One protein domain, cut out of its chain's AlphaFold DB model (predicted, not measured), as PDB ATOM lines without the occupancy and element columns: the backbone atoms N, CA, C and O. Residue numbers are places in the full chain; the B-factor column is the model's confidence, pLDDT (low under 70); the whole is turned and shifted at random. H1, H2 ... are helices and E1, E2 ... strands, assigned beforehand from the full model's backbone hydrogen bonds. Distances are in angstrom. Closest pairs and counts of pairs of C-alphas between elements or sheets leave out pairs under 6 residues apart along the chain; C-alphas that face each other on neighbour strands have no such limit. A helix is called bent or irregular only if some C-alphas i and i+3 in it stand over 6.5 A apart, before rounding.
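This is residues 192 to 376 of the 376 residues of the protein "1-alkyl-2-acetylglycerophosphocholine esterase" of Bondarzewia mesenterica (UniProt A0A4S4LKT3). A twisted sheet of five strands forms the middle layer, with H1 and H3 over one face and the long helix H6 over the other; the two-stranded hairpin E5 and E6 lies at one end of the long axis and the loop around residues 215 to 220, which sticks out, at the other. H4 and H5 sit by the first residues of H6, and H7 folds back from its end. The printed part has 185 residues, with seven named helices and seven named strands in the order E1 H1 E2 E3 H2 H3 E4 H4 H5 H6 H7 E5 E6 E7. The larger sheet runs E1 E2 E3 E4 E7 and is mixed, E5 and E6 are antiparallel, and the class is mixed, helices and strands. The whole is compact by its radius of gyration of the C-alphas, 18.2 A, yet elongated, with spans of 63 by 34 by 34 A.

E1, residues 193 to 198, H1, residues 200 to 210, and E2, residues 227 to 233, form a strand-helix-strand unit, two parallel neighbour strands with a helix between, whose crossover is right-handed. N 195 and O 229 are 2.9 A apart, within hydrogen-bond range. H1 is on the sheet at a height over the sheet of 7.8 A, over E1 and only just not over E2, where 2 of its C-alphas fall; the closest C-alphas of H1 and E2 are those of Gly 202 and Ala 232, 4.5 A. E3, residues 257 to 263, is parallel to E2, with N 259 and O 230 at 2.9 A. E3, H2, residues 264 to 267, H3, residues 270 to 282, and E4, residues 287 to 291, form a second such unit, also right-handed; N 289 and O 260 are 2.8 A apart. H2 only grazes the sheet. H3 runs along E4, at 7 degrees on the local plane, on the same face as H1. H4, residues 296 to 299, is on the opposite face, over none of the strands. H5, residues 302 to 305, is not on the sheet. H6, residues 315 to 330, is over E2 and E3 at a height over the sheet of 9.5 A, on the same face as H4. H6 touches H4 with residues 315 to 322 alone, closest at the C-alphas of Leu 319 and Phe 299, 6.2 A, and only just touches H5, with 3 pairs of C-alphas within 8 A, the closest being Ala 315 and Val 304, 5.7 A. H7, residues 334 to 339, touches H6 at a steep tilt of 50 degrees, opposite ways; the closest C-alphas are those of Leu 334 and Ala 328, 4.9 A. E5, residues 348 to 352, and E6, residues 362 to 366, are a hairpin, with N 351 and O 363 at 2.9 A. E7, residues 373 to 375, is an edge strand antiparallel to E4, with N 290 and O 374 at 2.8 A. In H1, H3, H6 and H7 every O i to N i+4 pair is within hydrogen-bond range; H2, H4 and H5 are too short for such a pair, and the one O i to N i+3 pair is within range in H2 and H5 but not in H4.

E1 begins at C-alpha 193, (175.136, 243.211, 213.605), and is 17.1 A long; H1 is 15.1 A, E2 16.7 A and E3 20.2 A. H3 measures 18.5 A. H4 is irregular, but only just: C-alphas 296 and 299 are 6.8 A apart. H6 runs 22.7 A from C-alpha 315, (175.212, 264.353, 233.145). E7 ends at C-alpha 375, (157.471, 257.727, 223.140).

The C-alphas of Asp 220 and Gly 358 are the two farthest apart, 64.9 A. The printed part has no cut. The links H1 to E2, 16 residues, and E2 to E3, 23 residues, are long. Mean pLDDT of the printed part is 88.3; it is under 70 at residues 216 to 222, 249 to 253 and 353 to 361.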
ATOM      1  N   ASN A 192     173.266 239.331 213.440       87.94
ATOM      2  CA  ASN A 192     173.080 240.136 214.646       87.94
ATOM      3  C   ASN A 192     174.032 241.343 214.756       87.94
ATOM      4  O   ASN A 192     174.470 241.723 215.844       87.94
ATOM      5  N   ILE A 193     174.346 241.977 213.620       94.38
ATOM      6  CA  ILE A 193     175.136 243.211 213.605       94.38
ATOM      7  C   ILE A 193     174.237 244.399 213.920       94.38
ATOM      8  O   ILE A 193     173.132 244.522 213.385       94.38
ATOM      9  N   ALA A 194     174.727 245.294 214.771       96.44
ATOM     10  CA  ALA A 194     174.088 246.565 215.058       96.44
ATOM     11  C   ALA A 194     174.892 247.715 214.448       96.44
ATOM     12  O   ALA A 194     176.110 247.787 214.616       96.44
ATOM     13  N   LEU A 195     174.197 248.640 213.790       96.88
ATOM     14  CA  LEU A 195     174.767 249.895 213.323       96.88
ATOM     15  C   LEU A 195     174.265 251.029 214.218       96.88
ATOM     16  O   LEU A 195     173.057 251.226 214.360       96.88
ATOM     17  N   ALA A 196     175.186 251.772 214.827       97.69
ATOM     18  CA  ALA A 196     174.855 252.852 215.745       97.69
ATOM     19  C   ALA A 196     175.641 254.126 215.431       97.69
ATOM     20  O   ALA A 196     176.815 254.067 215.068       97.69
ATOM     21  N   GLY A 197     175.015 255.285 215.625       97.12
ATOM     22  CA  GLY A 197     175.678 256.564 215.398       97.12
ATOM     23  C   GLY A 197     174.979 257.739 216.067       97.12
ATOM     24  O   GLY A 197     173.761 257.748 216.234       97.12
ATOM     25  N   HIS A 198     175.765 258.747 216.457       97.06
ATOM     26  CA  HIS A 198     175.282 259.984 217.078       97.06
ATOM     27  C   HIS A 198     175.416 261.172 216.131       97.06
ATOM     28  O   HIS A 198     176.436 261.297 215.455       97.06
ATOM     29  N   SER A 199     174.422 262.065 216.106       96.19
ATOM     30  CA  SER A 199     174.462 263.301 215.317       96.19
ATOM     31  C   SER A 199     174.718 263.013 213.835       96.19
ATOM     32  O   SER A 199     173.890 262.365 213.191       96.19
ATOM     33  N   PHE A 200     175.867 263.425 213.293       96.94
ATOM     34  CA  PHE A 200     176.255 263.110 211.924       96.94
ATOM     35  C   PHE A 200     176.493 261.606 211.708       96.94
ATOM     36  O   PHE A 200     176.143 261.076 210.660       96.94
ATOM     37  N   GLY A 201     176.946 260.883 212.738       97.19
ATOM     38  CA  GLY A 201     176.952 259.419 212.744       97.19
ATOM     39  C   GLY A 201     175.548 258.816 212.693       97.19
ATOM     40  O   GLY A 201     175.360 257.763 212.098       97.19
ATOM     41  N   GLY A 202     174.540 259.492 213.252       97.06
ATOM     42  CA  GLY A 202     173.139 259.095 213.093       97.06
ATOM     43  C   GLY A 202     172.660 259.253 211.646       97.06
ATOM     44  O   GLY A 202     171.933 258.400 211.148       97.06
ATOM     45  N   ALA A 203     173.122 260.288 210.936       96.94
ATOM     46  CA  ALA A 203     172.911 260.381 209.492       96.94
ATOM     47  C   ALA A 203     173.670 259.302 208.716       96.94
ATOM     48  O   ALA A 203     173.112 258.755 207.775       96.94
ATOM     49  N   THR A 204     174.879 258.927 209.143       97.56
ATOM     50  CA  THR A 204     175.616 257.792 208.562       97.56
ATOM     51  C   THR A 204     174.844 256.477 208.684       97.56
ATOM     52  O   THR A 204     174.831 255.701 207.736       97.56
ATOM     53  N   VAL A 205     174.154 256.237 209.811       97.00
ATOM     54  CA  VAL A 205     173.265 255.067 209.969       97.00
ATOM     55  C   VAL A 205     172.206 255.060 208.870       97.00
ATOM     56  O   VAL A 205     172.054 254.070 208.162       97.00
ATOM     57  N   PHE A 206     171.491 256.170 208.699       95.56
ATOM     58  CA  PHE A 206     170.461 256.274 207.669       95.56
ATOM     59  C   PHE A 206     171.019 256.176 206.249       95.56
ATOM     60  O   PHE A 206     170.404 255.526 205.406       95.56
ATOM     61  N   ASP A 207     172.170 256.794 205.993       94.69
ATOM     62  CA  ASP A 207     172.842 256.777 204.697       94.69
ATOM     63  C   ASP A 207     173.239 255.350 204.287       94.69
ATOM     64  O   ASP A 207     172.904 254.910 203.190       94.69
ATOM     65  N   ILE A 208     173.832 254.574 205.201       94.12
ATOM     66  CA  ILE A 208     174.161 253.158 204.968       94.12
ATOM     67  C   ILE A 208     172.906 252.326 204.676       94.12
ATOM     68  O   ILE A 208     172.941 251.450 203.817       94.12
ATOM     69  N   LEU A 209     171.800 252.583 205.378       92.50
ATOM     70  CA  LEU A 209     170.557 251.812 205.229       92.50
ATOM     71  C   LEU A 209     169.729 252.190 203.994       92.50
ATOM     72  O   LEU A 209     168.806 251.453 203.638       92.50
ATOM     73  N   SER A 210     170.033 253.331 203.372       90.94
ATOM     74  CA  SER A 210     169.276 253.876 202.237       90.94
ATOM     75  C   SER A 210     170.026 253.788 200.910       90.94
ATOM     76  O   SER A 210     169.437 254.055 199.866       90.94
ATOM     77  N   ASN A 211     171.305 253.409 200.933       89.50
ATOM     78  CA  ASN A 211     172.152 253.313 199.748       89.50
ATOM     79  C   ASN A 211     172.696 251.884 199.583       89.50
ATOM     80  O   ASN A 211     172.962 251.213 200.583       89.50
ATOM     81  N   PRO A 212     172.884 251.399 198.340       87.62
ATOM     82  CA  PRO A 212     173.533 250.109 198.096       87.62
ATOM     83  C   PRO A 212     174.961 250.113 198.661       87.62
ATOM     84  O   PRO A 212     175.498 251.195 198.866       87.62
ATOM     85  N   PRO A 213     175.612 248.961 198.894       88.94
ATOM     86  CA  PRO A 213     177.032 248.902 199.256       88.94
ATOM     87  C   PRO A 213     177.909 249.751 198.320       88.94
ATOM     88  O   PRO A 213     177.563 249.897 197.148       88.94
ATOM     89  N   PRO A 214     179.002 250.369 198.801       88.50
ATOM     90  CA  PRO A 214     179.894 251.107 197.919       88.50
ATOM     91  C   PRO A 214     180.514 250.178 196.874       88.50
ATOM     92  O   PRO A 214     181.024 249.117 197.226       88.50
ATOM     93  N   ASP A 215     180.526 250.614 195.613       76.06
ATOM     94  CA  ASP A 215     181.309 249.954 194.572       76.06
ATOM     95  C   ASP A 215     182.795 250.158 194.905       76.06
ATOM     96  O   ASP A 215     183.334 251.275 194.815       76.06
ATOM     97  N   ASP A 216     183.452 249.102 195.371       66.00
ATOM     98  CA  ASP A 216     184.895 249.076 195.558       66.00
ATOM     99  C   ASP A 216     185.527 248.390 194.350       66.00
ATOM    100  O   ASP A 216     185.164 247.272 193.992       66.00
ATOM    101  N   ASP A 217     186.432 249.111 193.682       53.97
ATOM    102  CA  ASP A 217     187.093 248.678 192.453       53.97
ATOM    103  C   ASP A 217     187.982 247.450 192.745       53.97
ATOM    104  O   ASP A 217     189.172 247.588 193.028       53.97
ATOM    105  N   GLY A 218     187.391 246.250 192.711       52.78
ATOM    106  CA  GLY A 218     188.077 244.966 192.894       52.78
ATOM    107  C   GLY A 218     187.611 244.094 194.066       52.78
ATOM    108  O   GLY A 218     188.267 243.089 194.327       52.78
ATOM    109  N   ASP A 219     186.528 244.449 194.765       57.22
ATOM    110  CA  ASP A 219     185.923 243.591 195.794       57.22
ATOM    111  C   ASP A 219     184.681 242.886 195.221       57.22
ATOM    112  O   ASP A 219     183.691 243.536 194.882       57.22
ATOM    113  N   ASP A 220     184.743 241.560 195.079       52.72
ATOM    114  CA  ASP A 220     183.624 240.751 194.577       52.72
ATOM    115  C   ASP A 220     182.475 240.652 195.607       52.72
ATOM    116  O   ASP A 220     181.362 240.235 195.261       52.72
ATOM    117  N   ASP A 221     182.704 241.059 196.867       65.00
ATOM    118  CA  ASP A 221     181.687 241.075 197.921       65.00
ATOM    119  C   ASP A 221     180.885 242.392 197.939       65.00
ATOM    120  O   ASP A 221     181.027 243.276 198.796       65.00
ATOM    121  N   ALA A 222     179.971 242.494 196.971       67.56
ATOM    122  CA  ALA A 222     178.955 243.545 196.888       67.56
ATOM    123  C   ALA A 222     177.775 243.324 197.863       67.56
ATOM    124  O   ALA A 222     176.668 243.819 197.622       67.56
ATOM    125  N   SER A 223     177.954 242.542 198.937       80.31
ATOM    126  CA  SER A 223     176.883 242.268 199.897       80.31
ATOM    127  C   SER A 223     176.633 243.447 200.841       80.31
ATOM    128  O   SER A 223     177.529 244.189 201.246       80.31
ATOM    129  N   SER A 224     175.360 243.649 201.183       87.06
ATOM    130  CA  SER A 224     174.975 244.572 202.247       87.06
ATOM    131  C   SER A 224     175.417 244.034 203.599       87.06
ATOM    132  O   SER A 224     175.374 242.829 203.839       87.06
ATOM    133  N   LEU A 225     175.765 244.946 204.507       90.12
ATOM    134  CA  LEU A 225     176.021 244.593 205.901       90.12
ATOM    135  C   LEU A 225     174.806 243.834 206.482       90.12
ATOM    136  O   LEU A 225     173.678 244.313 206.317       90.12
ATOM    137  N   PRO A 226     174.995 242.698 207.186       91.06
ATOM    138  CA  PRO A 226     173.905 241.921 207.782       91.06
ATOM    139  C   PRO A 226     173.376 242.589 209.066       91.06
ATOM    140  O   PRO A 226     173.484 242.070 210.179       91.06
ATOM    141  N   ILE A 227     172.834 243.802 208.917       93.25
ATOM    142  CA  ILE A 227     172.366 244.645 210.019       93.25
ATOM    143  C   ILE A 227     171.007 244.140 210.508       93.25
ATOM    144  O   ILE A 227     170.026 244.102 209.770       93.25
ATOM    145  N   SER A 228     170.948 243.819 211.794       94.38
ATOM    146  CA  SER A 228     169.735 243.437 212.524       94.38
ATOM    147  C   SER A 228     169.100 244.620 213.263       94.38
ATOM    148  O   SER A 228     167.877 244.695 213.383       94.38
ATOM    149  N   HIS A 229     169.930 245.567 213.718       96.69
ATOM    150  CA  HIS A 229     169.528 246.700 214.546       96.69
ATOM    151  C   HIS A 229     170.175 248.002 214.068       96.69
ATOM    152  O   HIS A 229     171.380 248.065 213.828       96.69
ATOM    153  N   ALA A 230     169.376 249.061 213.993       97.44
ATOM    154  CA  ALA A 230     169.795 250.412 213.652       97.44
ATOM    155  C   ALA A 230     169.472 251.367 214.808       97.44
ATOM    156  O   ALA A 230     168.306 251.564 215.152       97.44
ATOM    157  N   LEU A 231     170.504 251.966 215.403       98.31
ATOM    158  CA  LEU A 231     170.385 252.898 216.523       98.31
ATOM    159  C   LEU A 231     170.896 254.289 216.130       98.31
ATOM    160  O   LEU A 231     172.103 254.520 216.043       98.31
ATOM    161  N   ALA A 232     169.990 255.249 215.957       98.12
ATOM    162  CA  ALA A 232     170.360 256.640 215.705       98.12
ATOM    163  C   ALA A 232     170.158 257.498 216.963       98.12
ATOM    164  O   ALA A 232     169.047 257.663 217.468       98.12
ATOM    165  N   LEU A 233     171.242 258.072 217.477       98.25
ATOM    166  CA  LEU A 233     171.226 258.957 218.639       98.25
ATOM    167  C   LEU A 233     171.204 260.413 218.157       98.25
ATOM    168  O   LEU A 233     172.186 260.902 217.605       98.25
ATOM    169  N   ASP A 234     170.085 261.101 218.368       97.69
ATOM    170  CA  ASP A 234     169.862 262.516 218.036       97.69
ATOM    171  C   ASP A 234     170.374 262.900 216.627       97.69
ATOM    172  O   ASP A 234     171.266 263.749 216.499       97.69
ATOM    173  N   PRO A 235     169.893 262.216 215.566       97.44
ATOM    174  CA  PRO A 235     170.474 262.282 214.227       97.44
ATOM    175  C   PRO A 235     170.338 263.673 213.600       97.44
ATOM    176  O   PRO A 235     169.277 264.304 213.629       97.44
ATOM    177  N   TRP A 236     171.410 264.140 212.962       95.19
ATOM    178  CA  TRP A 236     171.394 265.386 212.198       95.19
ATOM    179  C   TRP A 236     171.015 265.106 210.742       95.19
ATOM    180  O   TRP A 236     171.832 264.597 209.991       95.19
ATOM    181  N   LEU A 237     169.777 265.416 210.348       93.00
ATOM    182  CA  LEU A 237     169.213 264.985 209.061       93.00
ATOM    183  C   LEU A 237     169.522 265.911 207.875       93.00
ATOM    184  O   LEU A 237     169.368 265.481 206.737       93.00
ATOM    185  N   GLU A 238     169.932 267.160 208.116       90.12
ATOM    186  CA  GLU A 238     170.187 268.149 207.047       90.12
ATOM    187  C   GLU A 238     171.131 267.642 205.942       90.12
ATOM    188  O   GLU A 238     170.817 267.859 204.777       90.12
ATOM    189  N   PRO A 239     172.220 266.903 206.249       89.50
ATOM    190  CA  PRO A 239     173.106 266.343 205.228       89.50
ATOM    191  C   PRO A 239     172.471 265.340 204.267       89.50
ATOM    192  O   PRO A 239     173.050 265.056 203.223       89.50
ATOM    193  N   ILE A 240     171.330 264.748 204.628       87.75
ATOM    194  CA  ILE A 240     170.683 263.730 203.803       87.75
ATOM    195  C   ILE A 240     169.760 264.443 202.804       87.75
ATOM    196  O   ILE A 240     168.907 265.225 203.240       87.75
ATOM    197  N   PRO A 241     169.867 264.185 201.489       80.75
ATOM    198  CA  PRO A 241     168.989 264.801 200.501       80.75
ATOM    199  C   PRO A 241     167.529 264.356 200.670       80.75
ATOM    200  O   PRO A 241     167.229 263.280 201.188       80.75
ATOM    201  N   SER A 242     166.602 265.205 200.222       76.88
ATOM    202  CA  SER A 242     165.176 264.869 200.111       76.88
ATOM    203  C   SER A 242     164.831 264.445 198.672       76.88
ATOM    204  O   SER A 242     165.381 265.041 197.746       76.88
ATOM    205  N   PRO A 243     163.895 263.499 198.447       71.25
ATOM    206  CA  PRO A 243     163.193 262.695 199.448       71.25
ATOM    207  C   PRO A 243     164.109 261.590 200.000       71.25
ATOM    208  O   PRO A 243     164.729 260.857 199.242       71.25
ATOM    209  N   GLY A 244     164.201 261.472 201.324       72.19
ATOM    210  CA  GLY A 244     165.091 260.505 201.960       72.19
ATOM    211  C   GLY A 244     165.501 260.913 203.375       72.19
ATOM    212  O   GLY A 244     165.268 262.061 203.790       72.19
ATOM    213  N   PRO A 245     166.116 259.998 204.138       82.19
ATOM    214  CA  PRO A 245     166.434 258.597 203.823       82.19
ATOM    215  C   PRO A 245     165.183 257.702 203.707       82.19
ATOM    216  O   PRO A 245     164.187 257.941 204.388       82.19
ATOM    217  N   GLN A 246     165.224 256.680 202.847       82.56
ATOM    218  CA  GLN A 246     164.173 255.659 202.712       82.56
ATOM    219  C   GLN A 246     164.801 254.260 202.744       82.56
ATOM    220  O   GLN A 246     165.907 254.093 202.230       82.56
ATOM    221  N   PRO A 247     164.112 253.244 203.297       81.75
ATOM    222  CA  PRO A 247     164.623 251.883 203.268       81.75
ATOM    223  C   PRO A 247     164.817 251.400 201.827       81.75
ATOM    224  O   PRO A 247     163.964 251.638 200.970       81.75
ATOM    225  N   LEU A 248     165.905 250.669 201.562       78.94
ATOM    226  CA  LEU A 248     166.126 250.041 200.258       78.94
ATOM    227  C   LEU A 248     164.948 249.130 199.886       78.94
ATOM    228  O   LEU A 248     164.731 248.086 200.501       78.94
ATOM    229  N   SER A 249     164.203 249.506 198.845       63.25
ATOM    230  CA  SER A 249     163.040 248.764 198.360       63.25
ATOM    231  C   SER A 249     163.478 247.526 197.569       63.25
ATOM    232  O   SER A 249     163.436 247.505 196.338       63.25
ATOM    233  N   SER A 250     163.939 246.478 198.250       61.38
ATOM    234  CA  SER A 250     164.178 245.185 197.608       61.38
ATOM    235  C   SER A 250     163.633 244.051 198.466       61.38
ATOM    236  O   SER A 250     163.888 243.982 199.664       61.38
ATOM    237  N   ALA A 251     162.923 243.111 197.838       52.56
ATOM    238  CA  ALA A 251     162.334 241.946 198.508       52.56
ATOM    239  C   ALA A 251     163.374 241.020 199.184       52.56
ATOM    240  O   ALA A 251     162.999 240.057 199.846       52.56
ATOM    241  N   ARG A 252     164.676 241.280 198.989       56.09
ATOM    242  CA  ARG A 252     165.793 240.506 199.546       56.09
ATOM    243  C   ARG A 252     166.414 241.140 200.794       56.09
ATOM    244  O   ARG A 252     167.156 240.451 201.484       56.09
ATOM    245  N   VAL A 253     166.128 242.408 201.090       63.53
ATOM    246  CA  VAL A 253     166.708 243.114 202.242       63.53
ATOM    247  C   VAL A 253     165.721 243.061 203.402       63.53
ATOM    248  O   VAL A 253     164.653 243.665 203.350       63.53
ATOM    249  N   ARG A 254     166.071 242.327 204.465       71.38
ATOM    250  CA  ARG A 254     165.358 242.449 205.744       71.38
ATOM    251  C   ARG A 254     165.687 243.817 206.330       71.38
ATOM    252  O   ARG A 254     166.859 244.138 206.504       71.38
ATOM    253  N   HIS A 255     164.668 244.618 206.622       83.38
ATOM    254  CA  HIS A 255     164.881 245.892 207.296       83.38
ATOM    255  C   HIS A 255     165.295 245.644 208.752       83.38
ATOM    256  O   HIS A 255     164.674 244.813 209.420       83.38
ATOM    257  N   PRO A 256     166.331 246.337 209.252       92.38
ATOM    258  CA  PRO A 256     166.707 246.222 210.649       92.38
ATOM    259  C   PRO A 256     165.624 246.829 211.536       92.38
ATOM    260  O   PRO A 256     164.953 247.792 211.146       92.38
ATOM    261  N   LYS A 257     165.518 246.332 212.769       95.38
ATOM    262  CA  LYS A 257     164.781 247.038 213.821       95.38
ATOM    263  C   LYS A 257     165.410 248.414 213.987       95.38
ATOM    264  O   LYS A 257     166.636 248.531 213.989       95.38
ATOM    265  N   MET A 258     164.595 249.453 214.129       97.12
ATOM    266  CA  MET A 258     165.083 250.826 214.220       97.12
ATOM    267  C   MET A 258     164.669 251.479 215.531       97.12
ATOM    268  O   MET A 258     163.486 251.516 215.870       97.12
ATOM    269  N   LEU A 259     165.645 252.065 216.220       98.50
ATOM    270  CA  LEU A 259     165.420 252.959 217.341       98.50
ATOM    271  C   LEU A 259     166.132 254.287 217.105       98.50
ATOM    272  O   LEU A 259     167.341 254.344 216.872       98.50
ATOM    273  N   VAL A 260     165.381 255.369 217.257       98.62
ATOM    274  CA  VAL A 260     165.914 256.720 217.344       98.62
ATOM    275  C   VAL A 260     165.710 257.260 218.752       98.62
ATOM    276  O   VAL A 260     164.588 257.286 219.258       98.62
ATOM    277  N   ILE A 261     166.785 257.732 219.383       98.56
ATOM    278  CA  ILE A 261     166.719 258.417 220.680       98.56
ATOM    279  C   ILE A 261     167.078 259.885 220.470       98.56
ATOM    280  O   ILE A 261     168.235 260.216 220.236       98.56
ATOM    281  N   ASN A 262     166.086 260.766 220.558       98.31
ATOM    282  CA  ASN A 262     166.215 262.187 220.255       98.31
ATOM    283  C   ASN A 262     166.388 263.043 221.520       98.31
ATOM    284  O   ASN A 262     165.918 262.707 222.614       98.31
ATOM    285  N   SER A 263     167.035 264.194 221.369       97.81
ATOM    286  CA  SER A 263     167.121 265.228 222.398       97.81
ATOM    287  C   SER A 263     165.847 266.071 222.456       97.81
ATOM    288  O   SER A 263     165.123 266.224 221.468       97.81
ATOM    289  N   GLU A 264     165.601 266.714 223.601       97.31
ATOM    290  CA  GLU A 264     164.541 267.723 223.716       97.31
ATOM    291  C   GLU A 264     164.739 268.857 222.695       97.31
ATOM    292  O   GLU A 264     163.777 269.366 222.128       97.31
ATOM    293  N   GLY A 265     165.992 269.257 222.453       94.81
ATOM    294  CA  GLY A 265     166.316 270.356 221.544       94.81
ATOM    295  C   GLY A 265     165.888 270.083 220.106       94.81
ATOM    296  O   GLY A 265     165.213 270.925 219.518       94.81
ATOM    297  N   PHE A 266     166.257 268.918 219.572       95.25
ATOM    298  CA  PHE A 266     165.906 268.515 218.208       95.25
ATOM    299  C   PHE A 266     164.413 268.209 218.090       95.25
ATOM    300  O   PHE A 266     163.781 268.614 217.127       95.25
ATOM    301  N   THR A 267     163.802 267.632 219.125       97.00
ATOM    302  CA  THR A 267     162.347 267.389 219.151       97.00
ATOM    303  C   THR A 267     161.526 268.681 219.092       97.00
ATOM    304  O   THR A 267     160.428 268.716 218.548       97.00
ATOM    305  N   LEU A 268     162.046 269.782 219.644       95.38
ATOM    306  CA  LEU A 268     161.387 271.092 219.601       95.38
ATOM    307  C   LEU A 268     161.679 271.892 218.319       95.38
ATOM    308  O   LEU A 268     161.126 272.991 218.157       95.38
ATOM    309  N   TRP A 269     162.540 271.387 217.432       94.19
ATOM    310  CA  TRP A 269     162.757 271.926 216.092       94.19
ATOM    311  C   TRP A 269     161.765 271.258 215.140       94.19
ATOM    312  O   TRP A 269     161.992 270.156 214.664       94.19
ATOM    313  N   LYS A 270     160.628 271.927 214.911       93.12
ATOM    314  CA  LYS A 270     159.450 271.330 214.271       93.12
ATOM    315  C   LYS A 270     159.764 270.722 212.903       93.12
ATOM    316  O   LYS A 270     159.405 269.584 212.667       93.12
ATOM    317  N   GLU A 271     160.446 271.457 212.033       92.81
ATOM    318  CA  GLU A 271     160.721 271.020 210.661       92.81
ATOM    319  C   GLU A 271     161.639 269.786 210.633       92.81
ATOM    320  O   GLU A 271     161.373 268.831 209.908       92.81
ATOM    321  N   HIS A 272     162.678 269.774 211.476       93.94
ATOM    322  CA  HIS A 272     163.567 268.617 211.639       93.94
ATOM    323  C   HIS A 272     162.836 267.423 212.259       93.94
ATOM    324  O   HIS A 272     162.984 266.300 211.781       93.94
ATOM    325  N   PHE A 273     162.022 267.659 213.290       96.25
ATOM    326  CA  PHE A 273     161.307 266.602 213.996       96.25
ATOM    327  C   PHE A 273     160.205 265.966 213.143       96.25
ATOM    328  O   PHE A 273     160.120 264.743 213.108       96.25
ATOM    329  N   ASP A 274     159.421 266.767 212.415       95.12
ATOM    330  CA  ASP A 274     158.406 266.280 211.471       95.12
ATOM    331  C   ASP A 274     159.076 265.361 210.430       95.12
ATOM    332  O   ASP A 274     158.654 264.221 210.230       95.12
ATOM    333  N   ARG A 275     160.208 265.807 209.860       94.38
ATOM    334  CA  ARG A 275     161.009 265.000 208.930       94.38
ATOM    335  C   ARG A 275     161.508 263.702 209.574       94.38
ATOM    336  O   ARG A 275     161.443 262.648 208.949       94.38
ATOM    337  N   LEU A 276     162.000 263.760 210.812       95.50
ATOM    338  CA  LEU A 276     162.470 262.580 211.542       95.50
ATOM    339  C   LEU A 276     161.343 261.572 211.800       95.50
ATOM    340  O   LEU A 276     161.569 260.372 211.670       95.50
ATOM    341  N   GLN A 277     160.140 262.038 212.144       95.44
ATOM    342  CA  GLN A 277     158.983 261.164 212.333       95.44
ATOM    343  C   GLN A 277     158.612 260.439 211.039       95.44
ATOM    344  O   GLN A 277     158.367 259.233 211.073       95.44
ATOM    345  N   ASP A 278     158.599 261.148 209.912       93.19
ATOM    346  CA  ASP A 278     158.273 260.556 208.613       93.19
ATOM    347  C   ASP A 278     159.314 259.522 208.179       93.19
ATOM    348  O   ASP A 278     158.948 258.449 207.698       93.19
ATOM    349  N   ILE A 279     160.597 259.799 208.434       92.38
ATOM    350  CA  ILE A 279     161.681 258.833 208.243       92.38
ATOM    351  C   ILE A 279     161.427 257.600 209.099       92.38
ATOM    352  O   ILE A 279     161.287 256.523 208.548       92.38
ATOM    353  N   VAL A 280     161.300 257.723 210.423       93.88
ATOM    354  CA  VAL A 280     161.168 256.548 211.306       93.88
ATOM    355  C   VAL A 280     159.933 255.707 210.965       93.88
ATOM    356  O   VAL A 280     160.011 254.484 210.997       93.88
ATOM    357  N   ARG A 281     158.819 256.341 210.572       91.75
ATOM    358  CA  ARG A 281     157.594 255.648 210.128       91.75
ATOM    359  C   ARG A 281     157.770 254.844 208.842       91.75
ATOM    360  O   ARG A 281     156.992 253.924 208.610       91.75
ATOM    361  N   ALA A 282     158.744 255.193 208.001       89.44
ATOM    362  CA  ALA A 282     159.034 254.440 206.787       89.44
ATOM    363  C   ALA A 282     159.736 253.098 207.077       89.44
ATOM    364  O   ALA A 282     159.734 252.227 206.210       89.44
ATOM    365  N   TRP A 283     160.306 252.906 208.274       88.69
ATOM    366  CA  TRP A 283     160.882 251.631 208.707       88.69
ATOM    367  C   TRP A 283     159.849 250.842 209.507       88.69
ATOM    368  O   TRP A 283     159.290 251.337 210.487       88.69
ATOM    369  N   ASP A 284     159.619 249.592 209.105       85.94
ATOM    370  CA  ASP A 284     158.685 248.707 209.800       85.94
ATOM    371  C   ASP A 284     159.098 248.520 211.270       85.94
ATOM    372  O   ASP A 284     160.246 248.193 211.580       85.94
ATOM    373  N   GLY A 285     158.171 248.794 212.188       87.56
ATOM    374  CA  GLY A 285     158.425 248.760 213.630       87.56
ATOM    375  C   GLY A 285     159.394 249.828 214.162       87.56
ATOM    376  O   GLY A 285     159.841 249.704 215.305       87.56
ATOM    377  N   GLY A 286     159.726 250.867 213.385       94.88
ATOM    378  CA  GLY A 286     160.605 251.955 213.817       94.88
ATOM    379  C   GLY A 286     160.094 252.672 215.072       94.88
ATOM    380  O   GLY A 286     158.925 253.047 215.170       94.88
ATOM    381  N   ARG A 287     160.978 252.878 216.056       97.62
ATOM    382  CA  ARG A 287     160.664 253.526 217.341       97.62
ATOM    383  C   ARG A 287     161.394 254.858 217.466       97.62
ATOM    384  O   ARG A 287     162.587 254.948 217.184       97.62
ATOM    385  N   LEU A 288     160.698 255.879 217.960       98.38
ATOM    386  CA  LEU A 288     161.264 257.199 218.235       98.38
ATOM    387  C   LEU A 288     160.992 257.592 219.686       98.38
ATOM    388  O   LEU A 288     159.846 257.643 220.134       98.38
ATOM    389  N   LEU A 289     162.064 257.887 220.415       98.56
ATOM    390  CA  LEU A 289     162.033 258.316 221.807       98.56
ATOM    391  C   LEU A 289     162.579 259.734 221.941       98.56
ATOM    392  O   LEU A 289     163.422 260.175 221.162       98.56
ATOM    393  N   THR A 290     162.155 260.453 222.973       98.50
ATOM    394  CA  THR A 290     162.781 261.714 223.382       98.50
ATOM    395  C   THR A 290     163.060 261.723 224.867       98.50
ATOM    396  O   THR A 290     162.147 261.539 225.669       98.50
ATOM    397  N   PHE A 291     164.307 262.013 225.230       97.81
ATOM    398  CA  PHE A 291     164.690 262.234 226.623       97.81
ATOM    399  C   PHE A 291     164.487 263.703 227.004       97.81
ATOM    400  O   PHE A 291     165.140 264.610 226.472       97.81
ATOM    401  N   VAL A 292     163.591 263.949 227.958       97.06
ATOM    402  CA  VAL A 292     163.300 265.288 228.479       97.06
ATOM    403  C   VAL A 292     164.549 265.874 229.132       97.06
ATOM    404  O   VAL A 292     165.268 265.216 229.889       97.06
ATOM    405  N   GLY A 293     164.849 267.134 228.816       94.56
ATOM    406  CA  GLY A 293     166.047 267.827 229.286       94.56
ATOM    407  C   GLY A 293     167.366 267.390 228.634       94.56
ATOM    408  O   GLY A 293     168.385 268.056 228.871       94.56
ATOM    409  N   ALA A 294     167.380 266.338 227.803       95.56
ATOM    410  CA  ALA A 294     168.566 265.956 227.042       95.56
ATOM    411  C   ALA A 294     168.942 267.053 226.040       95.56
ATOM    412  O   ALA A 294     168.092 267.696 225.416       95.56
ATOM    413  N   ARG A 295     170.245 267.280 225.890       94.44
ATOM    414  CA  ARG A 295     170.814 268.179 224.880       94.44
ATOM    415  C   ARG A 295     171.515 267.346 223.822       94.44
ATOM    416  O   ARG A 295     171.865 266.203 224.083       94.44
ATOM    417  N   HIS A 296     171.842 267.967 222.696       94.31
ATOM    418  CA  HIS A 296     172.522 267.276 221.605       94.31
ATOM    419  C   HIS A 296     173.804 266.543 222.018       94.31
ATOM    420  O   HIS A 296     174.048 265.414 221.614       94.31
ATOM    421  N   VAL A 297     174.598 267.133 222.911       90.19
ATOM    422  CA  VAL A 297     175.846 266.517 223.391       90.19
ATOM    423  C   VAL A 297     175.654 265.557 224.580       90.19
ATOM    424  O   VAL A 297     176.636 265.007 225.073       90.19
ATOM    425  N   SER A 298     174.416 265.329 225.046       93.00
ATOM    426  CA  SER A 298     174.099 264.379 226.132       93.00
ATOM    427  C   SER A 298     174.345 262.915 225.762       93.00
ATOM    428  O   SER A 298     174.457 262.090 226.659       93.00
ATOM    429  N   PHE A 299     174.458 262.610 224.469       93.25
ATOM    430  CA  PHE A 299     174.705 261.275 223.914       93.25
ATOM    431  C   PHE A 299     176.204 260.964 223.747       93.25
ATOM    432  O   PHE A 299     176.573 259.972 223.130       93.25
ATOM    433  N   SER A 300     177.072 261.829 224.277       90.69
ATOM    434  CA  SER A 300     178.528 261.704 224.219       90.69
ATOM    435  C   SER A 300     179.130 261.864 225.612       90.69
ATOM    436  O   SER A 300     178.501 262.429 226.513       90.69
ATOM    437  N   ASP A 301     180.397 261.482 225.774       89.19
ATOM    438  CA  ASP A 301     181.071 261.636 227.066       89.19
ATOM    439  C   ASP A 301     181.373 263.110 227.413       89.19
ATOM    440  O   ASP A 301     181.855 263.406 228.507       89.19
ATOM    441  N   TYR A 302     181.067 264.066 226.524       87.25
ATOM    442  CA  TYR A 302     181.426 265.476 226.684       87.25
ATOM    443  C   TYR A 302     181.015 266.040 228.050       87.25
ATOM    444  O   TYR A 302     181.852 266.570 228.781       87.25
ATOM    445  N   PHE A 303     179.743 265.898 228.443       87.38
ATOM    446  CA  PHE A 303     179.282 266.465 229.714       87.38
ATOM    447  C   PHE A 303     179.871 265.775 230.942       87.38
ATOM    448  O   PHE A 303     180.036 266.443 231.963       87.38
ATOM    449  N   VAL A 304     180.193 264.482 230.869       87.19
ATOM    450  CA  VAL A 304     180.784 263.750 232.002       87.19
ATOM    451  C   VAL A 304     182.288 264.009 232.136       87.19
ATOM    452  O   VAL A 304     182.819 263.931 233.244       87.19
ATOM    453  N   LEU A 305     182.956 264.409 231.049       85.50
ATOM    454  CA  LEU A 305     184.363 264.822 231.051       85.50
ATOM    455  C   LEU A 305     184.590 266.238 231.599       85.50
ATOM    456  O   LEU A 305     185.713 266.564 231.980       85.50
ATOM    457  N   LEU A 306     183.556 267.081 231.691       85.25
ATOM    458  CA  LEU A 306     183.707 268.427 232.251       85.25
ATOM    459  C   LEU A 306     184.171 268.372 233.722       85.25
ATOM    460  O   LEU A 306     183.696 267.528 234.486       85.25
ATOM    461  N   PRO A 307     185.068 269.259 234.182       84.00
ATOM    462  CA  PRO A 307     185.393 269.366 235.604       84.00
ATOM    463  C   PRO A 307     184.198 269.909 236.405       84.00
ATOM    464  O   PRO A 307     183.421 270.718 235.888       84.00
ATOM    465  N   PRO A 308     184.032 269.532 237.685       80.00
ATOM    466  CA  PRO A 308     183.181 270.292 238.596       80.00
ATOM    467  C   PRO A 308     183.674 271.751 238.687       80.00
ATOM    468  O   PRO A 308     184.887 271.965 238.703       80.00
ATOM    469  N   PRO A 309     182.785 272.764 238.737       85.00
ATOM    470  CA  PRO A 309     181.321 272.687 238.802       85.00
ATOM    471  C   PRO A 309     180.611 272.713 237.429       85.00
ATOM    472  O   PRO A 309     179.385 272.771 237.380       85.00
ATOM    473  N   LEU A 310     181.344 272.690 236.307       86.12
ATOM    474  CA  LEU A 310     180.757 272.728 234.956       86.12
ATOM    475  C   LEU A 310     179.971 271.449 234.622       86.12
ATOM    476  O   LEU A 310     179.002 271.488 233.860       86.12
ATOM    477  N   ARG A 311     180.362 270.318 235.219       89.06
ATOM    478  CA  ARG A 311     179.617 269.056 235.151       89.06
ATOM    479  C   ARG A 311     178.338 269.138 235.972       89.06
ATOM    480  O   ARG A 311     178.372 269.206 237.198       89.06
ATOM    481  N   LYS A 312     177.195 269.069 235.293       86.94
ATOM    482  CA  LYS A 312     175.886 268.999 235.950       86.94
ATOM    483  C   LYS A 312     175.667 267.626 236.582       86.94
ATOM    484  O   LYS A 312     176.048 266.618 235.992       86.94
ATOM    485  N   ALA A 313     174.963 267.587 237.713       88.06
ATOM    486  CA  ALA A 313     174.595 266.342 238.395       88.06
ATOM    487  C   ALA A 313     173.805 265.372 237.495       88.06
ATOM    488  O   ALA A 313     173.931 264.163 237.634       88.06
ATOM    489  N   SER A 314     173.051 265.896 236.522       89.44
ATOM    490  CA  SER A 314     172.286 265.095 235.564       89.44
ATOM    491  C   SER A 314     173.112 264.482 234.426       89.44
ATOM    492  O   SER A 314     172.564 263.689 233.669       89.44
ATOM    493  N   ALA A 315     174.401 264.819 234.275       89.94
ATOM    494  CA  ALA A 315     175.212 264.353 233.145       89.94
ATOM    495  C   ALA A 315     175.380 262.823 233.124       89.94
ATOM    496  O   ALA A 315     175.113 262.205 232.098       89.94
ATOM    497  N   TYR A 316     175.780 262.220 234.252       89.62
ATOM    498  CA  TYR A 316     175.929 260.763 234.349       89.62
ATOM    499  C   TYR A 316     174.587 260.026 234.302       89.62
ATOM    500  O   TYR A 316     174.484 259.123 233.479       89.62
ATOM    501  N   PRO A 317     173.557 260.396 235.098       91.88
ATOM    502  CA  PRO A 317     172.259 259.728 235.024       91.88
ATOM    503  C   PRO A 317     171.668 259.737 233.613       91.88
ATOM    504  O   PRO A 317     171.232 258.698 233.140       91.88
ATOM    505  N   MET A 318     171.735 260.869 232.903       93.56
ATOM    506  CA  MET A 318     171.238 260.970 231.528       93.56
ATOM    507  C   MET A 318     171.983 260.029 230.575       93.56
ATOM    508  O   MET A 318     171.353 259.251 229.866       93.56
ATOM    509  N   LEU A 319     173.320 260.081 230.566       92.06
ATOM    510  CA  LEU A 319     174.125 259.231 229.686       92.06
ATOM    511  C   LEU A 319     173.935 257.743 230.014       92.06
ATOM    512  O   LEU A 319     173.859 256.921 229.102       92.06
ATOM    513  N   HIS A 320     173.805 257.409 231.300       91.50
ATOM    514  CA  HIS A 320     173.541 256.050 231.755       91.50
ATOM    515  C   HIS A 320     172.175 255.565 231.273       91.50
ATOM    516  O   HIS A 320     172.122 254.541 230.609       91.50
ATOM    517  N   SER A 321     171.098 256.326 231.500       93.75
ATOM    518  CA  SER A 321     169.757 255.955 231.032       93.75
ATOM    519  C   SER A 321     169.690 255.794 229.511       93.75
ATOM    520  O   SER A 321     169.098 254.831 229.032       93.75
ATOM    521  N   VAL A 322     170.338 256.680 228.747       95.06
ATOM    522  CA  VAL A 322     170.458 256.532 227.284       95.06
ATOM    523  C   VAL A 322     171.193 255.239 226.923       95.06
ATOM    524  O   VAL A 322     170.730 254.505 226.054       95.06
ATOM    525  N   SER A 323     172.306 254.937 227.598       93.94
ATOM    526  CA  SER A 323     173.092 253.715 227.358       93.94
ATOM    527  C   SER A 323     172.298 252.450 227.691       93.94
ATOM    528  O   SER A 323     172.332 251.496 226.921       93.94
ATOM    529  N   THR A 324     171.527 252.466 228.782       94.25
ATOM    530  CA  THR A 324     170.661 251.356 229.190       94.25
ATOM    531  C   THR A 324     169.549 251.110 228.179       94.25
ATOM    532  O   THR A 324     169.324 249.966 227.801       94.25
ATOM    533  N   VAL A 325     168.877 252.162 227.696       97.25
ATOM    534  CA  VAL A 325     167.835 252.027 226.662       97.25
ATOM    535  C   VAL A 325     168.427 251.551 225.340       97.25
ATOM    536  O   VAL A 325     167.856 250.673 224.697       97.25
ATOM    537  N   ALA A 326     169.587 252.088 224.952       97.00
ATOM    538  CA  ALA A 326     170.317 251.631 223.777       97.00
ATOM    539  C   ALA A 326     170.668 250.142 223.887       97.00
ATOM    540  O   ALA A 326     170.372 249.386 222.969       97.00
ATOM    541  N   GLN A 327     171.241 249.705 225.012       96.38
ATOM    542  CA  GLN A 327     171.562 248.297 225.228       96.38
ATOM    543  C   GLN A 327     170.301 247.425 225.197       96.38
ATOM    544  O   GLN A 327     170.292 246.426 224.489       96.38
ATOM    545  N   ALA A 328     169.238 247.812 225.906       97.62
ATOM    546  CA  ALA A 328     167.993 247.052 225.943       97.62
ATOM    547  C   ALA A 328     167.376 246.883 224.551       97.62
ATOM    548  O   ALA A 328     166.884 245.811 224.228       97.62
ATOM    549  N   PHE A 329     167.447 247.907 223.701       98.06
ATOM    550  CA  PHE A 329     167.047 247.784 222.302       98.06
ATOM    551  C   PHE A 329     167.903 246.784 221.524       98.06
ATOM    552  O   PHE A 329     167.352 245.959 220.807       98.06
ATOM    553  N   LEU A 330     169.228 246.828 221.688       96.56
ATOM    554  CA  LEU A 330     170.140 245.879 221.040       96.56
ATOM    555  C   LEU A 330     170.009 244.443 221.579       96.56
ATOM    556  O   LEU A 330     170.467 243.511 220.924       96.56
ATOM    557  N   ASP A 331     169.416 244.277 222.762       96.44
ATOM    558  CA  ASP A 331     169.128 242.994 223.413       96.44
ATOM    559  C   ASP A 331     167.664 242.549 223.217       96.44
ATOM    560  O   ASP A 331     167.219 241.611 223.875       96.44
ATOM    561  N   ASP A 332     166.900 243.219 222.344       97.00
ATOM    562  CA  ASP A 332     165.480 242.933 222.094       97.00
ATOM    563  C   ASP A 332     164.560 243.026 223.331       97.00
ATOM    564  O   ASP A 332     163.472 242.456 223.376       97.00
ATOM    565  N   ALA A 333     164.965 243.823 224.319       97.50
ATOM    566  CA  ALA A 333     164.291 244.045 225.598       97.50
ATOM    567  C   ALA A 333     163.850 245.513 225.795       97.50
ATOM    568  O   ALA A 333     163.733 245.999 226.923       97.50
ATOM    569  N   LEU A 334     163.630 246.261 224.702       97.62
ATOM    570  CA  LEU A 334     163.283 247.689 224.771       97.62
ATOM    571  C   LEU A 334     162.004 247.935 225.582       97.62
ATOM    572  O   LEU A 334     161.979 248.840 226.414       97.62
ATOM    573  N   ASP A 335     160.952 247.149 225.357       97.00
ATOM    574  CA  ASP A 335     159.668 247.367 226.028       97.00
ATOM    575  C   ASP A 335     159.748 247.081 227.538       97.00
ATOM    576  O   ASP A 335     159.110 247.785 228.322       97.00
ATOM    577  N   ASP A 336     160.590 246.135 227.963       96.75
ATOM    578  CA  ASP A 336     160.874 245.886 229.381       96.75
ATOM    579  C   ASP A 336     161.635 247.061 230.003       96.75
ATOM    580  O   ASP A 336     161.292 247.536 231.087       96.75
ATOM    581  N   ALA A 337     162.632 247.603 229.296       95.75
ATOM    582  CA  ALA A 337     163.369 248.772 229.767       95.75
ATOM    583  C   ALA A 337     162.483 250.021 229.876       95.75
ATOM    584  O   ALA A 337     162.627 250.793 230.824       95.75
ATOM    585  N   LEU A 338     161.539 250.217 228.950       96.00
ATOM    586  CA  LEU A 338     160.607 251.350 228.989       96.00
ATOM    587  C   LEU A 338     159.651 251.290 230.190       96.00
ATOM    588  O   LEU A 338     159.287 252.345 230.706       96.00
ATOM    589  N   GLN A 339     159.287 250.099 230.677       94.88
ATOM    590  CA  GLN A 339     158.454 249.941 231.881       94.88
ATOM    591  C   GLN A 339     159.152 250.420 233.162       94.88
ATOM    592  O   GLN A 339     158.487 250.768 234.137       94.88
ATOM    593  N   LEU A 340     160.486 250.456 233.162       94.19
ATOM    594  CA  LEU A 340     161.297 250.911 234.293       94.19
ATOM    595  C   LEU A 340     161.546 252.427 234.277       94.19
ATOM    596  O   LEU A 340     162.129 252.964 235.222       94.19
ATOM    597  N   LEU A 341     161.134 253.120 233.212       94.81
ATOM    598  CA  LEU A 341     161.335 254.555 233.036       94.81
ATOM    599  C   LEU A 341     160.049 255.338 233.288       94.81
ATOM    600  O   LEU A 341     158.933 254.856 233.097       94.81
ATOM    601  N   THR A 342     160.209 256.607 233.657       96.56
ATOM    602  CA  THR A 342     159.087 257.543 233.744       96.56
ATOM    603  C   THR A 342     158.654 257.952 232.336       96.56
ATOM    604  O   THR A 342     159.218 258.875 231.736       96.56
ATOM    605  N   LEU A 343     157.652 257.256 231.799       96.88
ATOM    606  CA  LEU A 343     157.050 257.585 230.509       96.88
ATOM    607  C   LEU A 343     156.069 258.750 230.629       96.88
ATOM    608  O   LEU A 343     155.345 258.889 231.618       96.88
ATOM    609  N   ARG A 344     155.996 259.573 229.582       95.12
ATOM    610  CA  ARG A 344     155.047 260.688 229.526       95.12
ATOM    611  C   ARG A 344     154.568 261.007 228.115       95.12
ATOM    612  O   ARG A 344     155.236 260.715 227.127       95.12
ATOM    613  N   LYS A 345     153.442 261.719 228.038       96.19
ATOM    614  CA  LYS A 345     152.971 262.343 226.796       96.19
ATOM    615  C   LYS A 345     153.787 263.592 226.466       96.19
ATOM    616  O   LYS A 345     154.259 264.295 227.362       96.19
ATOM    617  N   MET A 346     153.924 263.878 225.172       95.62
ATOM    618  CA  MET A 346     154.574 265.096 224.703       95.62
ATOM    619  C   MET A 346     153.711 266.318 225.031       95.62
ATOM    620  O   MET A 346     152.667 266.543 224.423       95.62
ATOM    621  N   GLU A 347     154.178 267.142 225.962       96.12
ATOM    622  CA  GLU A 347     153.555 268.417 226.309       96.12
ATOM    623  C   GLU A 347     154.616 269.515 226.340       96.12
ATOM    624  O   GLU A 347     155.730 269.317 226.832       96.12
ATOM    625  N   MET A 348     154.274 270.692 225.816       94.00
ATOM    626  CA  MET A 348     155.185 271.831 225.731       94.00
ATOM    627  C   MET A 348     154.775 272.935 226.695       94.00
ATOM    628  O   MET A 348     153.606 273.304 226.790       94.00
ATOM    629  N   ARG A 349     155.768 273.550 227.337       92.75
ATOM    630  CA  ARG A 349     155.597 274.773 228.124       92.75
ATOM    631  C   ARG A 349     156.566 275.856 227.682       92.75
ATOM    632  O   ARG A 349     157.694 275.594 227.261       92.75
ATOM    633  N   TRP A 350     156.134 277.101 227.831       89.31
ATOM    634  CA  TRP A 350     156.994 278.261 227.638       89.31
ATOM    635  C   TRP A 350     157.711 278.596 228.937       89.31
ATOM    636  O   TRP A 350     157.077 278.840 229.960       89.31
ATOM    637  N   VAL A 351     159.040 278.651 228.886       85.31
ATOM    638  CA  VAL A 351     159.868 279.061 230.022       85.31
ATOM    639  C   VAL A 351     160.508 280.406 229.705       85.31
ATOM    640  O   VAL A 351     161.078 280.604 228.627       85.31
ATOM    641  N   GLN A 352     160.404 281.351 230.639       75.19
ATOM    642  CA  GLN A 352     161.154 282.604 230.576       75.19
ATOM    643  C   GLN A 352     162.587 282.350 231.048       75.19
ATOM    644  O   GLN A 352     162.798 281.896 232.172       75.19
ATOM    645  N   LEU A 353     163.570 282.630 230.195       62.88
ATOM    646  CA  LEU A 353     164.968 282.683 230.616       62.88
ATOM    647  C   LEU A 353     165.236 284.036 231.294       62.88
ATOM    648  O   LEU A 353     164.638 285.054 230.936       62.88
ATOM    649  N   SER A 354     166.099 284.035 232.311       52.03
ATOM    650  CA  SER A 354     166.459 285.243 233.055       52.03
ATOM    651  C   SER A 354     167.138 286.286 232.156       52.03
ATOM    652  O   SER A 354     167.722 285.971 231.119       52.03
ATOM    653  N   ARG A 355     167.023 287.560 232.558       47.44
ATOM    654  CA  ARG A 355     167.545 288.733 231.841       47.44
ATOM    655  C   ARG A 355     169.056 288.619 231.612       47.44
ATOM    656  O   ARG A 355     169.830 288.795 232.544       47.44
ATOM    657  N   TRP A 356     169.463 288.483 230.356       45.25
ATOM    658  CA  TRP A 356     170.779 288.916 229.894       45.25
ATOM    659  C   TRP A 356     170.551 289.955 228.788       45.25
ATOM    660  O   TRP A 356     169.813 289.700 227.840       45.25
ATOM    661  N   CYS A 357     171.061 291.177 228.978       46.22
ATOM    662  CA  CYS A 357     170.875 292.328 228.075       46.22
ATOM    663  C   CYS A 357     169.418 292.790 227.821       46.22
ATOM    664  O   CYS A 357     169.081 293.242 226.730       46.22
ATOM    665  N   GLY A 358     168.521 292.702 228.811       54.34
ATOM    666  CA  GLY A 358     167.209 293.377 228.767       54.34
ATOM    667  C   GLY A 358     166.143 292.782 227.829       54.34
ATOM    668  O   GLY A 358     164.971 293.142 227.962       54.34
ATOM    669  N   ARG A 359     166.481 291.828 226.951       52.88
ATOM    670  CA  ARG A 359     165.513 291.102 226.108       52.88
ATOM    671  C   ARG A 359     164.968 289.871 226.836       52.88
ATOM    672  O   ARG A 359     165.724 289.013 227.282       52.88
ATOM    673  N   LYS A 360     163.638 289.768 226.950       54.34
ATOM    674  CA  LYS A 360     162.957 288.561 227.449       54.34
ATOM    675  C   LYS A 360     163.025 287.481 226.367       54.34
ATOM    676  O   LYS A 360     162.257 287.536 225.410       54.34
ATOM    677  N   THR A 361     163.905 286.497 226.507       59.19
ATOM    678  CA  THR A 361     163.904 285.314 225.637       59.19
ATOM    679  C   THR A 361     162.984 284.250 226.237       59.19
ATOM    680  O   THR A 361     163.196 283.740 227.338       59.19
ATOM    681  N   ARG A 362     161.893 283.946 225.527       73.50
ATOM    682  CA  ARG A 362     161.043 282.787 225.829       73.50
ATOM    683  C   ARG A 362     161.608 281.590 225.078       73.50
ATOM    684  O   ARG A 362     161.863 281.693 223.883       73.50
ATOM    685  N   LYS A 363     161.784 280.461 225.761       84.38
ATOM    686  CA  LYS A 363     162.185 279.201 225.129       84.38
ATOM    687  C   LYS A 363     161.136 278.131 225.416       84.38
ATOM    688  O   LYS A 363     160.653 278.032 226.546       84.38
ATOM    689  N   ARG A 364     160.779 277.350 224.395       90.44
ATOM    690  CA  ARG A 364     159.968 276.139 224.568       90.44
ATOM    691  C   ARG A 364     160.786 275.084 225.309       90.44
ATOM    692  O   ARG A 364     161.991 274.975 225.079       90.44
ATOM    693  N   LYS A 365     160.129 274.339 226.188       94.12
ATOM    694  CA  LYS A 365     160.651 273.129 226.825       94.12
ATOM    695  C   LYS A 365     159.560 272.079 226.882       94.12
ATOM    696  O   LYS A 365     158.379 272.436 226.915       94.12
ATOM    697  N   LEU A 366     159.959 270.818 226.964       95.69
ATOM    698  CA  LEU A 366     159.026 269.761 227.317       95.69
ATOM    699  C   LEU A 366     158.646 269.879 228.803       95.69
ATOM    700  O   LEU A 366     159.377 270.445 229.631       95.69
ATOM    701  N   VAL A 367     157.433 269.450 229.128       95.62
ATOM    702  CA  VAL A 367     156.959 269.358 230.509       95.62
ATOM    703  C   VAL A 367     157.698 268.220 231.225       95.62
ATOM    704  O   VAL A 367     158.043 267.228 230.594       95.62
ATOM    705  N   GLY A 368     157.929 268.442 232.529       94.06
ATOM    706  CA  GLY A 368     158.526 267.601 233.585       94.06
ATOM    707  C   GLY A 368     160.039 267.378 233.577       94.06
ATOM    708  O   GLY A 368     160.770 268.326 233.268       94.06
ATOM    709  N   ASP A 369     160.489 266.227 234.087       94.38
ATOM    710  CA  ASP A 369     161.801 266.099 234.723       94.38
ATOM    711  C   ASP A 369     162.892 265.579 233.786       94.38
ATOM    712  O   ASP A 369     162.653 264.927 232.772       94.38
ATOM    713  N   THR A 370     164.140 265.936 234.103       93.06
ATOM    714  CA  THR A 370     165.297 265.527 233.298       93.06
ATOM    715  C   THR A 370     165.487 264.020 233.396       93.06
ATOM    716  O   THR A 370     165.778 263.525 234.480       93.06
ATOM    717  N   GLY A 371     165.393 263.328 232.262       92.19
ATOM    718  CA  GLY A 371     165.466 261.867 232.189       92.19
ATOM    719  C   GLY A 371     164.119 261.185 231.943       92.19
ATOM    720  O   GLY A 371     164.124 260.017 231.567       92.19
ATOM    721  N   ASP A 372     162.994 261.901 232.074       96.69
ATOM    722  CA  ASP A 372     161.690 261.377 231.648       96.69
ATOM    723  C   ASP A 372     161.699 261.115 230.134       96.69
ATOM    724  O   ASP A 372     162.363 261.829 229.371       96.69
ATOM    725  N   VAL A 373     160.937 260.117 229.685       97.88
ATOM    726  CA  VAL A 373     160.935 259.670 228.285       97.88
ATOM    727  C   VAL A 373     159.573 259.888 227.637       97.88
ATOM    728  O   VAL A 373     158.532 259.510 228.170       97.88
ATOM    729  N   VAL A 374     159.585 260.490 226.451       98.12
ATOM    730  CA  VAL A 374     158.436 260.561 225.542       98.12
ATOM    731  C   VAL A 374     158.608 259.491 224.471       98.12
ATOM    732  O   VAL A 374     159.664 259.422 223.845       98.12
ATOM    733  N   VAL A 375     157.574 258.682 224.255       97.44
ATOM    734  CA  VAL A 375     157.471 257.727 223.140       97.44
ATOM    735  C   VAL A 375     156.540 258.340 222.092       97.44
ATOM    736  O   VAL A 375     155.483 258.852 222.473       97.44
ATOM    737  N   HIS A 376     156.938 258.327 220.817       95.50
ATOM    738  CA  HIS A 376     156.210 258.968 219.710       95.50
ATOM    739  C   HIS A 376     155.476 257.998 218.799       95.50
ATOM    740  O   HIS A 376     155.939 256.842 218.683       95.50
TER     741      HIS A 376